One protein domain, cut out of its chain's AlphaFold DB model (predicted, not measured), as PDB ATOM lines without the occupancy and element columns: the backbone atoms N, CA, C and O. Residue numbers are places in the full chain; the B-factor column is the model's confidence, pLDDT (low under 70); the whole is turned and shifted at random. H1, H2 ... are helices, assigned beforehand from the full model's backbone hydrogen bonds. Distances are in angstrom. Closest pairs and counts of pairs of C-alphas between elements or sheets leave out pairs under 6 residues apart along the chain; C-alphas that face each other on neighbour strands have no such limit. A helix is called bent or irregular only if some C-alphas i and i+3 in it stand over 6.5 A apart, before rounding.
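Overview. This is residues 8 to 100 of the 114 residues of an uncharacterized protein of Serratia symbiotica (UniProt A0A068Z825). One long helix, H3, forms a straight spine. A short helical hairpin of H1 and H2 packs on H3 residues 44 to 62, and H4 folds back from the last part of H3 to make a narrow V with it, while the small H5 lies past the last residues of H4 and touches no helix. The printed part has 93 residues with five named helices, H1 to H5 in order along the chain, and no named strand; its class is all helix. It is loose, with a radius of gyration of the C-alphas of 16.4 A, and it spans 52 by 35 by 16 A, only just flat.

Arrangement. The hub is H3, residues 41 to 70, touching three helices. With residues 44 to 51 alone it touches H2, residues 22 to 33, which touches H3 with residues 28 to 31 alone; the closest C-alphas, of Leu 28 and Leu 51, are 5.7 A apart, and the two run opposite ways at a steep tilt of 45 degrees. With residues 54 to 62 alone H3 touches H1, residues 8 to 17, closest at the C-alphas of Leu 15 and Ser 58, 5.9 A apart, at a steep tilt of 38 degrees, the same way. H1 and H2 form a helical hairpin at a shallow tilt of 19 degrees, with the C-alphas of Ala 12 and Val 25 closest at 5.9 A. With residues 63 to 70 alone H3 touches H4, residues 75 to 91; this second helical hairpin has a shallow tilt of 31 degrees, and its closest C-alphas, of Ala 70 and Ala 78, are 3.9 A apart. H4 is apart from H1 and H2. H5, residues 96 to 99, is close to H4 but not clearly touching, the closest C-alphas, of Gln 90 and Asp 96, being 7.1 A apart. In H1, H3 and H4 every O i to N i+4 pair is within hydrogen-bond range, in H2 5 of 8 are, and H5 is too short for such a pair.

Along the chain. H3 runs 43.0 A from C-alpha 41 at (277.321, 311.046, 239.928) to C-alpha 70 at (235.137, 302.910, 238.733). H4 is 24.6 A long, H2 16.1 A, H1 14.2 A and H5 5.3 A. H1 begins with C-alpha 8 at (263.370, 304.710, 228.280). H2 is irregular: C-alphas 28 and 31 are 7.5 A apart.

Size, cuts and confidence. The two C-alphas farthest apart, of Asp 37 and Pro 73, are 53.7 A apart. The printed part has no cut. The link from H2 to H3 is short, and those from H1 to H2, H3 to H4 and H4 to H5 are tight. The mean pLDDT of the printed part is 79.0, and residue 36 and residues 91 to 100 are under 70.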
ATOM      1  N   ARG A   8     263.964 303.429 228.676       84.50
ATOM      2  CA  ARG A   8     263.370 304.710 228.280       84.50
ATOM      3  C   ARG A   8     261.933 304.560 227.782       84.50
ATOM      4  O   ARG A   8     261.077 305.322 228.218       84.50
ATOM      5  N   ASP A   9     261.663 303.579 226.925       81.62
ATOM      6  CA  ASP A   9     260.320 303.324 226.382       81.62
ATOM      7  C   ASP A   9     259.323 302.960 227.495       81.62
ATOM      8  O   ASP A   9     258.171 303.406 227.485       81.62
ATOM      9  N   TYR A  10     259.785 302.200 228.494       81.75
ATOM     10  CA  TYR A  10     258.998 301.858 229.676       81.75
ATOM     11  C   TYR A  10     258.574 303.112 230.458       81.75
ATOM     12  O   TYR A  10     257.385 303.322 230.691       81.75
ATOM     13  N   TYR A  11     259.514 304.000 230.799       80.75
ATOM     14  CA  TYR A  11     259.180 305.234 231.522       80.75
ATOM     15  C   TYR A  11     258.362 306.212 230.675       80.75
ATOM     16  O   TYR A  11     257.420 306.833 231.171       80.75
ATOM     17  N   ALA A  12     258.694 306.343 229.390       84.25
ATOM     18  CA  ALA A  12     258.037 307.285 228.498       84.25
ATOM     19  C   ALA A  12     256.553 306.958 228.305       84.25
ATOM     20  O   ALA A  12     255.710 307.849 228.393       84.25
ATOM     21  N   SER A  13     256.222 305.683 228.095       79.75
ATOM     22  CA  SER A  13     254.831 305.246 227.930       79.75
ATOM     23  C   SER A  13     253.982 305.510 229.179       79.75
ATOM     24  O   SER A  13     252.873 306.033 229.058       79.75
ATOM     25  N   GLY A  14     254.520 305.243 230.374       76.44
ATOM     26  CA  GLY A  14     253.833 305.515 231.639       76.44
ATOM     27  C   GLY A  14     253.595 307.004 231.899       76.44
ATOM     28  O   GLY A  14     252.503 307.393 232.305       76.44
ATOM     29  N   LEU A  15     254.586 307.863 231.639       80.31
ATOM     30  CA  LEU A  15     254.440 309.311 231.828       80.31
ATOM     31  C   LEU A  15     253.445 309.924 230.830       80.31
ATOM     32  O   LEU A  15     252.596 310.723 231.225       80.31
ATOM     33  N   LEU A  16     253.491 309.516 229.557       81.62
ATOM     34  CA  LEU A  16     252.540 309.978 228.537       81.62
ATOM     35  C   LEU A  16     251.098 309.585 228.881       81.62
ATOM     36  O   LEU A  16     250.192 310.410 228.766       81.62
ATOM     37  N   ALA A  17     250.878 308.349 229.343       72.94
ATOM     38  CA  ALA A  17     249.555 307.873 229.755       72.94
ATOM     39  C   ALA A  17     248.961 308.682 230.924       72.94
ATOM     40  O   ALA A  17     247.742 308.776 231.058       72.94
ATOM     41  N   SER A  18     249.820 309.308 231.729       71.94
ATOM     42  CA  SER A  18     249.444 310.167 232.858       71.94
ATOM     43  C   SER A  18     249.285 311.641 232.501       71.94
ATOM     44  O   SER A  18     249.030 312.456 233.386       71.94
ATOM     45  N   GLY A  19     249.414 311.994 231.220       74.31
ATOM     46  CA  GLY A  19     249.169 313.346 230.723       74.31
ATOM     47  C   GLY A  19     250.395 314.258 230.680       74.31
ATOM     48  O   GLY A  19     250.230 315.445 230.413       74.31
ATOM     49  N   PHE A  20     251.607 313.734 230.896       80.81
ATOM     50  CA  PHE A  20     252.827 314.497 230.618       80.81
ATOM     51  C   PHE A  20     252.966 314.731 229.110       80.81
ATOM     52  O   PHE A  20     252.664 313.862 228.288       80.81
ATOM     53  N   THR A  21     253.453 315.905 228.734       86.19
ATOM     54  CA  THR A  21     253.748 316.253 227.342       86.19
ATOM     55  C   THR A  21     254.985 315.508 226.842       86.19
ATOM     56  O   THR A  21     255.870 315.139 227.615       86.19
ATOM     57  N   GLN A  22     255.118 315.343 225.520       87.56
ATOM     58  CA  GLN A  22     256.330 314.742 224.943       87.56
ATOM     59  C   GLN A  22     257.613 315.484 225.343       87.56
ATOM     60  O   GLN A  22     258.652 314.852 225.517       87.56
ATOM     61  N   VAL A  23     257.538 316.808 225.512       89.00
ATOM     62  CA  VAL A  23     258.679 317.639 225.918       89.00
ATOM     63  C   VAL A  23     259.101 317.313 227.351       89.00
ATOM     64  O   VAL A  23     260.285 317.092 227.601       89.00
ATOM     65  N   GLU A  24     258.148 317.215 228.279       85.31
ATOM     66  CA  GLU A  24     258.425 316.849 229.675       85.31
ATOM     67  C   GLU A  24     258.976 315.426 229.781       85.31
ATOM     68  O   GLU A  24     259.956 315.188 230.486       85.31
ATOM     69  N   VAL A  25     258.398 314.484 229.033       87.12
ATOM     70  CA  VAL A  25     258.871 313.096 228.999       87.12
ATOM     71  C   VAL A  25     260.284 313.000 228.432       87.12
ATOM     72  O   VAL A  25     261.116 312.277 228.981       87.12
ATOM     73  N   ALA A  26     260.594 313.742 227.366       87.75
ATOM     74  CA  ALA A  26     261.943 313.789 226.814       87.75
ATOM     75  C   ALA A  26     262.946 314.339 227.838       87.75
ATOM     76  O   ALA A  26     263.972 313.704 228.070       87.75
ATOM     77  N   ALA A  27     262.619 315.444 228.512       86.12
ATOM     78  CA  ALA A  27     263.481 316.038 229.534       86.12
ATOM     79  C   ALA A  27     263.721 315.098 230.729       86.12
ATOM     80  O   ALA A  27     264.842 314.999 231.223       86.12
ATOM     81  N   LEU A  28     262.690 314.367 231.166       86.50
ATOM     82  CA  LEU A  28     262.779 313.427 232.287       86.50
ATOM     83  C   LEU A  28     263.513 312.129 231.944       86.50
ATOM     84  O   LEU A  28     264.003 311.465 232.849       86.50
ATOM     85  N   THR A  29     263.582 311.740 230.668       88.50
ATOM     86  CA  THR A  29     264.139 310.438 230.257       88.50
ATOM     87  C   THR A  29     265.440 310.528 229.467       88.50
ATOM     88  O   THR A  29     266.090 309.502 229.288       88.50
ATOM     89  N   GLN A  30     265.864 311.719 229.028       86.69
ATOM     90  CA  GLN A  30     267.059 311.897 228.186       86.69
ATOM     91  C   GLN A  30     268.341 311.309 228.792       86.69
ATOM     92  O   GLN A  30     269.199 310.826 228.059       86.69
ATOM     93  N   PHE A  31     268.460 311.312 230.122       85.00
ATOM     94  CA  PHE A  31     269.645 310.810 230.819       85.00
ATOM     95  C   PHE A  31     269.775 309.279 230.762       85.00
ATOM     96  O   PHE A  31     270.854 308.752 231.000       85.00
ATOM     97  N   LEU A  32     268.693 308.557 230.440       85.56
ATOM     98  CA  LEU A  32     268.694 307.092 230.357       85.56
ATOM     99  C   LEU A  32     269.462 306.562 229.139       85.56
ATOM    100  O   LEU A  32     269.903 305.417 229.170       85.56
ATOM    101  N   ASP A  33     269.626 307.388 228.105       82.50
ATOM    102  CA  ASP A  33     270.394 307.057 226.897       82.50
ATOM    103  C   ASP A  33     271.798 307.689 226.916       82.50
ATOM    104  O   ASP A  33     272.554 307.578 225.947       82.50
ATOM    105  N   ALA A  34     272.145 308.390 227.997       80.06
ATOM    106  CA  ALA A  34     273.424 309.061 228.126       80.06
ATOM    107  C   ALA A  34     274.550 308.022 228.341       80.06
ATOM    108  O   ALA A  34     274.359 307.060 229.090       80.06
ATOM    109  N   PRO A  35     275.730 308.182 227.709       79.81
ATOM    110  CA  PRO A  35     276.887 307.325 227.974       79.81
ATOM    111  C   PRO A  35     277.233 307.295 229.471       79.81
ATOM    112  O   PRO A  35     277.128 308.328 230.131       79.81
ATOM    113  N   ALA A  36     277.696 306.155 229.994       68.12
ATOM    114  CA  ALA A  36     277.958 305.968 231.431       68.12
ATOM    115  C   ALA A  36     278.893 307.034 232.043       68.12
ATOM    116  O   ALA A  36     278.733 307.389 233.205       68.12
ATOM    117  N   ASP A  37     279.805 307.595 231.243       76.38
ATOM    118  CA  ASP A  37     280.782 308.599 231.688       76.38
ATOM    119  C   ASP A  37     280.361 310.052 231.394       76.38
ATOM    120  O   ASP A  37     281.127 310.990 231.614       76.38
ATOM    121  N   SER A  38     279.165 310.260 230.837       79.38
ATOM    122  CA  SER A  38     278.711 311.583 230.378       79.38
ATOM    123  C   SER A  38     278.041 312.428 231.460       79.38
ATOM    124  O   SER A  38     277.900 313.638 231.284       79.38
ATOM    125  N   LEU A  39     277.643 311.814 232.575       77.50
ATOM    126  CA  LEU A  39     276.995 312.486 233.697       77.50
ATOM    127  C   LEU A  39     277.849 312.350 234.949       77.50
ATOM    128  O   LEU A  39     278.404 311.289 235.233       77.50
ATOM    129  N   SER A  40     277.931 313.427 235.730       85.81
ATOM    130  CA  SER A  40     278.489 313.319 237.072       85.81
ATOM    131  C   SER A  40     277.560 312.473 237.947       85.81
ATOM    132  O   SER A  40     276.342 312.460 237.758       85.81
ATOM    133  N   PHE A  41     278.114 311.818 238.967       82.56
ATOM    134  CA  PHE A  41     277.321 311.046 239.928       82.56
ATOM    135  C   PHE A  41     276.202 311.879 240.589       82.56
ATOM    136  O   PHE A  41     275.127 311.363 240.893       82.56
ATOM    137  N   GLN A  42     276.438 313.177 240.817       84.25
ATOM    138  CA  GLN A  42     275.420 314.058 241.393       84.25
ATOM    139  C   GLN A  42     274.276 314.326 240.412       84.25
ATOM    140  O   GLN A  42     273.113 314.270 240.818       84.25
ATOM    141  N   ASP A  43     274.585 314.555 239.137       82.00
ATOM    142  CA  ASP A  43     273.575 314.791 238.102       82.00
ATOM    143  C   ASP A  43     272.750 313.530 237.841       82.00
ATOM    144  O   ASP A  43     271.520 313.593 237.776       82.00
ATOM    145  N   GLU A  44     273.397 312.362 237.796       83.31
ATOM    146  CA  GLU A  44     272.709 311.073 237.689       83.31
ATOM    147  C   GLU A  44     271.733 310.866 238.858       83.31
ATOM    148  O   GLU A  44     270.573 310.489 238.659       83.31
ATOM    149  N   LEU A  45     272.162 311.170 240.088       83.31
ATOM    150  CA  LEU A  45     271.316 311.045 241.273       83.31
ATOM    151  C   LEU A  45     270.114 312.002 241.231       83.31
ATOM    152  O   LEU A  45     269.003 311.602 241.594       83.31
ATOM    153  N   ILE A  46     270.319 313.252 240.808       86.25
ATOM    154  CA  ILE A  46     269.251 314.254 240.685       86.25
ATOM    155  C   ILE A  46     268.232 313.809 239.638       86.25
ATOM    156  O   ILE A  46     267.038 313.738 239.945       86.25
ATOM    157  N   HIS A  47     268.687 313.441 238.442       84.81
ATOM    158  CA  HIS A  47     267.812 313.006 237.357       84.81
ATOM    159  C   HIS A  47     267.056 311.719 237.701       84.81
ATOM    160  O   HIS A  47     265.847 311.631 237.488       84.81
ATOM    161  N   SER A  48     267.722 310.759 238.346       83.31
ATOM    162  CA  SER A  48     267.090 309.533 238.844       83.31
ATOM    163  C   SER A  48     265.992 309.826 239.871       83.31
ATOM    164  O   SER A  48     264.903 309.250 239.803       83.31
ATOM    165  N   LYS A  49     266.221 310.760 240.804       82.88
ATOM    166  CA  LYS A  49     265.188 311.176 241.767       82.88
ATOM    167  C   LYS A  49     264.021 311.889 241.092       82.88
ATOM    168  O   LYS A  49     262.877 311.588 241.421       82.88
ATOM    169  N   GLN A  50     264.294 312.803 240.164       83.81
ATOM    170  CA  GLN A  50     263.255 313.516 239.417       83.81
ATOM    171  C   GLN A  50     262.368 312.546 238.634       83.81
ATOM    172  O   GLN A  50     261.144 312.631 238.731       83.81
ATOM    173  N   LEU A  51     262.970 311.574 237.941       82.62
ATOM    174  CA  LEU A  51     262.234 310.548 237.207       82.62
ATOM    175  C   LEU A  51     261.370 309.686 238.135       82.62
ATOM    176  O   LEU A  51     260.199 309.473 237.840       82.62
ATOM    177  N   LYS A  52     261.902 309.250 239.285       80.62
ATOM    178  CA  LYS A  52     261.132 308.479 240.280       80.62
ATOM    179  C   LYS A  52     259.954 309.261 240.858       80.62
ATOM    180  O   LYS A  52     258.889 308.695 241.082       80.62
ATOM    181  N   ILE A  53     260.132 310.556 241.114       77.81
ATOM    182  CA  ILE A  53     259.047 311.421 241.595       77.81
ATOM    183  C   ILE A  53     257.975 311.567 240.511       77.81
ATOM    184  O   ILE A  53     256.791 311.416 240.806       77.81
ATOM    185  N   ALA A  54     258.377 311.813 239.263       75.25
ATOM    186  CA  ALA A  54     257.452 311.915 238.138       75.25
ATOM    187  C   ALA A  54     256.685 310.605 237.906       75.25
ATOM    188  O   ALA A  54     255.474 310.632 237.699       75.25
ATOM    189  N   GLU A  55     257.354 309.456 238.018       79.31
ATOM    190  CA  GLU A  55     256.730 308.132 237.967       79.31
ATOM    191  C   GLU A  55     255.708 307.944 239.099       79.31
ATOM    192  O   GLU A  55     254.576 307.535 238.846       79.31
ATOM    193  N   ALA A  56     256.055 308.298 240.338       75.50
ATOM    194  CA  ALA A  56     255.139 308.185 241.472       75.50
ATOM    195  C   ALA A  56     253.892 309.076 241.309       75.50
ATOM    196  O   ALA A  56     252.771 308.631 241.564       75.50
ATOM    197  N   LEU A  57     254.071 310.317 240.845       72.44
ATOM    198  CA  LEU A  57     252.967 311.239 240.554       72.44
ATOM    199  C   LEU A  57     252.103 310.745 239.386       72.44
ATOM    200  O   LEU A  57     250.879 310.854 239.435       72.44
ATOM    201  N   SER A  58     252.730 310.160 238.369       78.62
ATOM    202  CA  SER A  58     252.070 309.522 237.229       78.62
ATOM    203  C   SER A  58     251.175 308.361 237.680       78.62
ATOM    204  O   SER A  58     249.977 308.352 237.390       78.62
ATOM    205  N   ILE A  59     251.704 307.441 238.494       76.81
ATOM    206  CA  ILE A  59     250.927 306.335 239.075       76.81
ATOM    207  C   ILE A  59     249.749 306.872 239.896       76.81
ATOM    208  O   ILE A  59     248.628 306.380 239.760       76.81
ATOM    209  N   TYR A  60     249.972 307.904 240.713       72.69
ATOM    210  CA  TYR A  60     248.906 308.535 241.493       72.69
ATOM    211  C   TYR A  60     247.800 309.135 240.605       72.69
ATOM    212  O   TYR A  60     246.610 308.968 240.896       72.69
ATOM    213  N   GLY A  61     248.175 309.787 239.501       71.81
ATOM    214  CA  GLY A  61     247.242 310.320 238.506       71.81
ATOM    215  C   GLY A  61     246.403 309.223 237.846       71.81
ATOM    216  O   GLY A  61     245.172 309.318 237.833       71.81
ATOM    217  N   ILE A  62     247.043 308.140 237.391       78.06
ATOM    218  CA  ILE A  62     246.365 306.970 236.805       78.06
ATOM    219  C   ILE A  62     245.381 306.355 237.802       78.06
ATOM    220  O   ILE A  62     244.219 306.141 237.462       78.06
ATOM    221  N   VAL A  63     245.807 306.113 239.046       81.94
ATOM    222  CA  VAL A  63     244.940 305.553 240.095       81.94
ATOM    223  C   VAL A  63     243.735 306.459 240.353       81.94
ATOM    224  O   VAL A  63     242.612 305.969 240.470       81.94
ATOM    225  N   SER A  64     243.937 307.777 240.388       76.62
ATOM    226  CA  SER A  64     242.856 308.747 240.603       76.62
ATOM    227  C   SER A  64     241.841 308.744 239.454       76.62
ATOM    228  O   SER A  64     240.632 308.749 239.693       76.62
ATOM    229  N   HIS A  65     242.312 308.676 238.205       80.25
ATOM    230  CA  HIS A  65     241.447 308.572 237.028       80.25
ATOM    231  C   HIS A  65     240.678 307.251 236.987       80.25
ATOM    232  O   HIS A  65     239.465 307.254 236.775       80.25
ATOM    233  N   LEU A  66     241.355 306.130 237.237       85.06
ATOM    234  CA  LEU A  66     240.716 304.817 237.282       85.06
ATOM    235  C   LEU A  66     239.676 304.738 238.400       85.06
ATOM    236  O   LEU A  66     238.598 304.193 238.186       85.06
ATOM    237  N   ARG A  67     239.938 305.335 239.567       85.38
ATOM    238  CA  ARG A  67     238.952 305.415 240.650       85.38
ATOM    239  C   ARG A  67     237.705 306.191 240.226       85.38
ATOM    240  O   ARG A  67     236.595 305.713 240.430       85.38
ATOM    241  N   ARG A  68     237.874 307.340 239.567       85.44
ATOM    242  CA  ARG A  68     236.745 308.118 239.035       85.44
ATOM    243  C   ARG A  68     235.947 307.338 237.984       85.44
ATOM    244  O   ARG A  68     234.726 307.442 237.950       85.44
ATOM    245  N   LEU A  69     236.618 306.554 237.137       88.19
ATOM    246  CA  LEU A  69     235.961 305.670 236.168       88.19
ATOM    247  C   LEU A  69     235.233 304.502 236.847       88.19
ATOM    248  O   LEU A  69     234.151 304.137 236.404       88.19
ATOM    249  N   ALA A  70     235.781 303.953 237.932       88.94
ATOM    250  CA  ALA A  70     235.137 302.910 238.733       88.94
ATOM    251  C   ALA A  70     233.841 303.393 239.408       88.94
ATOM    252  O   ALA A  70     232.935 302.600 239.640       88.94
ATOM    253  N   GLU A  71     233.738 304.693 239.687       89.19
ATOM    254  CA  GLU A  71     232.548 305.349 240.246       89.19
ATOM    255  C   GLU A  71     231.555 305.821 239.154       89.19
ATOM    256  O   GLU A  71     230.516 306.405 239.461       89.19
ATOM    257  N   SER A  72     231.854 305.576 237.870       87.94
ATOM    258  CA  SER A  72     231.018 305.977 236.729       87.94
ATOM    259  C   SER A  72     229.716 305.164 236.635       87.94
ATOM    260  O   SER A  72     229.722 303.961 236.898       87.94
ATOM    261  N   PRO A  73     228.603 305.765 236.162       86.44
ATOM    262  CA  PRO A  73     227.369 305.033 235.861       86.44
ATOM    263  C   PRO A  73     227.497 304.079 234.660       86.44
ATOM    264  O   PRO A  73     226.647 303.205 234.481       86.44
ATOM    265  N   ASP A  74     228.539 304.216 233.829       94.31
ATOM    266  CA  ASP A  74     228.845 303.230 232.791       94.31
ATOM    267  C   ASP A  74     229.452 301.974 233.426       94.31
ATOM    268  O   ASP A  74     230.645 301.911 233.730       94.31
ATOM    269  N   HIS A  75     228.617 300.947 233.579       89.88
ATOM    270  CA  HIS A  75     228.992 299.678 234.193       89.88
ATOM    271  C   HIS A  75     230.191 298.999 233.512       89.88
ATOM    272  O   HIS A  75     231.023 298.399 234.191       89.88
ATOM    273  N   LYS A  76     230.319 299.097 232.180       91.12
ATOM    274  CA  LYS A  76     231.437 298.468 231.458       91.12
ATOM    275  C   LYS A  76     232.744 299.195 231.749       91.12
ATOM    276  O   LYS A  76     233.752 298.543 232.018       91.12
ATOM    277  N   ALA A  77     232.714 300.526 231.732       84.00
ATOM    278  CA  ALA A  77     233.871 301.343 232.082       84.00
ATOM    279  C   ALA A  77     234.281 301.141 233.549       84.00
ATOM    280  O   ALA A  77     235.469 300.998 233.838       84.00
ATOM    281  N   ALA A  78     233.305 301.052 234.456       87.25
ATOM    282  CA  ALA A  78     233.551 300.860 235.879       87.25
ATOM    283  C   ALA A  78     234.228 299.515 236.182       87.25
ATOM    284  O   ALA A  78     235.259 299.476 236.854       87.25
ATOM    285  N   VAL A  79     233.707 298.412 235.632       90.62
ATOM    286  CA  VAL A  79     234.297 297.071 235.809       90.62
ATOM    287  C   VAL A  79     235.709 297.002 235.221       90.62
ATOM    288  O   VAL A  79     236.615 296.466 235.861       90.62
ATOM    289  N   ALA A  80     235.925 297.579 234.035       89.56
ATOM    290  CA  ALA A  80     237.251 297.626 233.419       89.56
ATOM    291  C   ALA A  80     238.254 298.418 234.274       89.56
ATOM    292  O   ALA A  80     239.378 297.964 234.490       89.56
ATOM    293  N   ALA A  81     237.841 299.568 234.812       86.56
ATOM    294  CA  ALA A  81     238.690 300.400 235.657       86.56
ATOM    295  C   ALA A  81     239.076 299.706 236.972       86.56
ATOM    296  O   ALA A  81     240.239 299.757 237.373       86.56
ATOM    297  N   VAL A  82     238.139 298.992 237.611       86.00
ATOM    298  CA  VAL A  82     238.433 298.159 238.792       86.00
ATOM    299  C   VAL A  82     239.431 297.053 238.449       86.00
ATOM    300  O   VAL A  82     240.391 296.848 239.189       86.00
ATOM    301  N   GLY A  83     239.261 296.379 237.308       87.12
ATOM    302  CA  GLY A  83     240.206 295.359 236.842       87.12
ATOM    303  C   GLY A  83     241.630 295.900 236.682       87.12
ATOM    304  O   GLY A  83     242.586 295.276 237.144       87.12
ATOM    305  N   LEU A  84     241.773 297.094 236.102       85.31
ATOM    306  CA  LEU A  84     243.067 297.764 235.945       85.31
ATOM    307  C   LEU A  84     243.683 298.178 237.290       85.31
ATOM    308  O   LEU A  84     244.885 298.012 237.479       85.31
ATOM    309  N   LEU A  85     242.882 298.650 238.253       82.56
ATOM    310  CA  LEU A  85     243.358 298.956 239.612       82.56
ATOM    311  C   LEU A  85     243.889 297.710 240.338       82.56
ATOM    312  O   LEU A  85     244.913 297.780 241.026       82.56
ATOM    313  N   VAL A  86     243.233 296.558 240.172       83.69
ATOM    314  CA  VAL A  86     243.703 295.283 240.739       83.69
ATOM    315  C   VAL A  86     245.034 294.866 240.113       83.69
ATOM    316  O   VAL A  86     245.976 294.557 240.838       83.69
ATOM    317  N   GLN A  87     245.158 294.920 238.786       80.12
ATOM    318  CA  GLN A  87     246.418 294.593 238.104       80.12
ATOM    319  C   GLN A  87     247.559 295.526 238.529       80.12
ATOM    320  O   GLN A  87     248.670 295.076 238.811       80.12
ATOM    321  N   LEU A  88     247.277 296.827 238.635       76.81
ATOM    322  CA  LEU A  88     248.268 297.821 239.034       76.81
ATOM    323  C   LEU A  88     248.752 297.589 240.469       76.81
ATOM    324  O   LEU A  88     249.947 297.652 240.731       76.81
ATOM    325  N   SER A  89     247.846 297.249 241.386       74.81
ATOM    326  CA  SER A  89     248.197 296.970 242.784       74.81
ATOM    327  C   SER A  89     248.931 295.639 243.001       74.81
ATOM    328  O   SER A  89     249.686 295.516 243.968       74.81
ATOM    329  N   GLN A  90     248.780 294.668 242.093       74.19
ATOM    330  CA  GLN A  90     249.635 293.476 242.034       74.19
ATOM    331  C   GLN A  90     251.047 293.830 241.549       74.19
ATOM    332  O   GLN A  90     252.029 293.413 242.156       74.19
ATOM    333  N   HIS A  91     251.160 294.648 240.498       69.31
ATOM    334  CA  HIS A  91     252.449 295.032 239.916       69.31
ATOM    335  C   HIS A  91     253.283 295.939 240.837       69.31
ATOM    336  O   HIS A  91     254.509 295.864 240.843       69.31
ATOM    337  N   THR A  92     252.642 296.796 241.637       65.44
ATOM    338  CA  THR A  92     253.331 297.677 242.597       65.44
ATOM    339  C   THR A  92     253.612 297.012 243.948       65.44
ATOM    340  O   THR A  92     254.166 297.656 244.836       65.44
ATOM    341  N   GLY A  93     253.222 295.743 244.139       58.78
ATOM    342  CA  GLY A  93     253.364 295.033 245.415       58.78
ATOM    343  C   GLY A  93     252.460 295.567 246.537       58.78
ATOM    344  O   GLY A  93     252.596 295.157 247.688       58.78
ATOM    345  N   MET A  94     251.515 296.464 246.232       54.44
ATOM    346  CA  MET A  94     250.585 297.019 247.223       54.44
ATOM    347  C   MET A  94     249.602 295.968 247.761       54.44
ATOM    348  O   MET A  94     249.208 296.046 248.924       54.44
ATOM    349  N   LEU A  95     249.222 294.973 246.951       48.12
ATOM    350  CA  LEU A  95     248.334 293.882 247.380       48.12
ATOM    351  C   LEU A  95     249.042 292.732 248.115       48.12
ATOM    352  O   LEU A  95     248.373 291.967 248.815       48.12
ATOM    353  N   ASP A  96     250.370 292.618 248.029       46.12
ATOM    354  CA  ASP A  96     251.120 291.581 248.758       46.12
ATOM    355  C   ASP A  96     251.084 291.811 250.280       46.12
ATOM    356  O   ASP A  96     251.061 290.859 251.062       46.12
ATOM    357  N   ILE A  97     250.977 293.072 250.715       43.66
ATOM    358  CA  ILE A  97     250.885 293.450 252.136       43.66
ATOM    359  C   ILE A  97     249.546 293.013 252.754       43.66
ATOM    360  O   ILE A  97     249.486 292.687 253.938       43.66
ATOM    361  N   LEU A  98     248.472 292.970 251.960       40.62
ATOM    362  CA  LEU A  98     247.127 292.627 252.441       40.62
ATOM    363  C   LEU A  98     246.805 291.133 252.329       40.62
ATOM    364  O   LEU A  98     245.903 290.652 253.010       40.62
ATOM    365  N   THR A  99     247.549 290.391 251.508       43.38
ATOM    366  CA  THR A  99     247.366 288.941 251.325       43.38
ATOM    367  C   THR A  99     248.346 288.102 252.148       43.38
ATOM    368  O   THR A  99     248.038 286.952 252.456       43.38
ATOM    369  N   HIS A 100     249.479 288.669 252.585       40.22
ATOM    370  CA  HIS A 100     250.475 287.966 253.401       40.22
ATOM    371  C   HIS A 100     250.974 288.812 254.592       40.22
ATOM    372  O   HIS A 100     252.134 289.232 254.610       40.22
TER     373      HIS A 100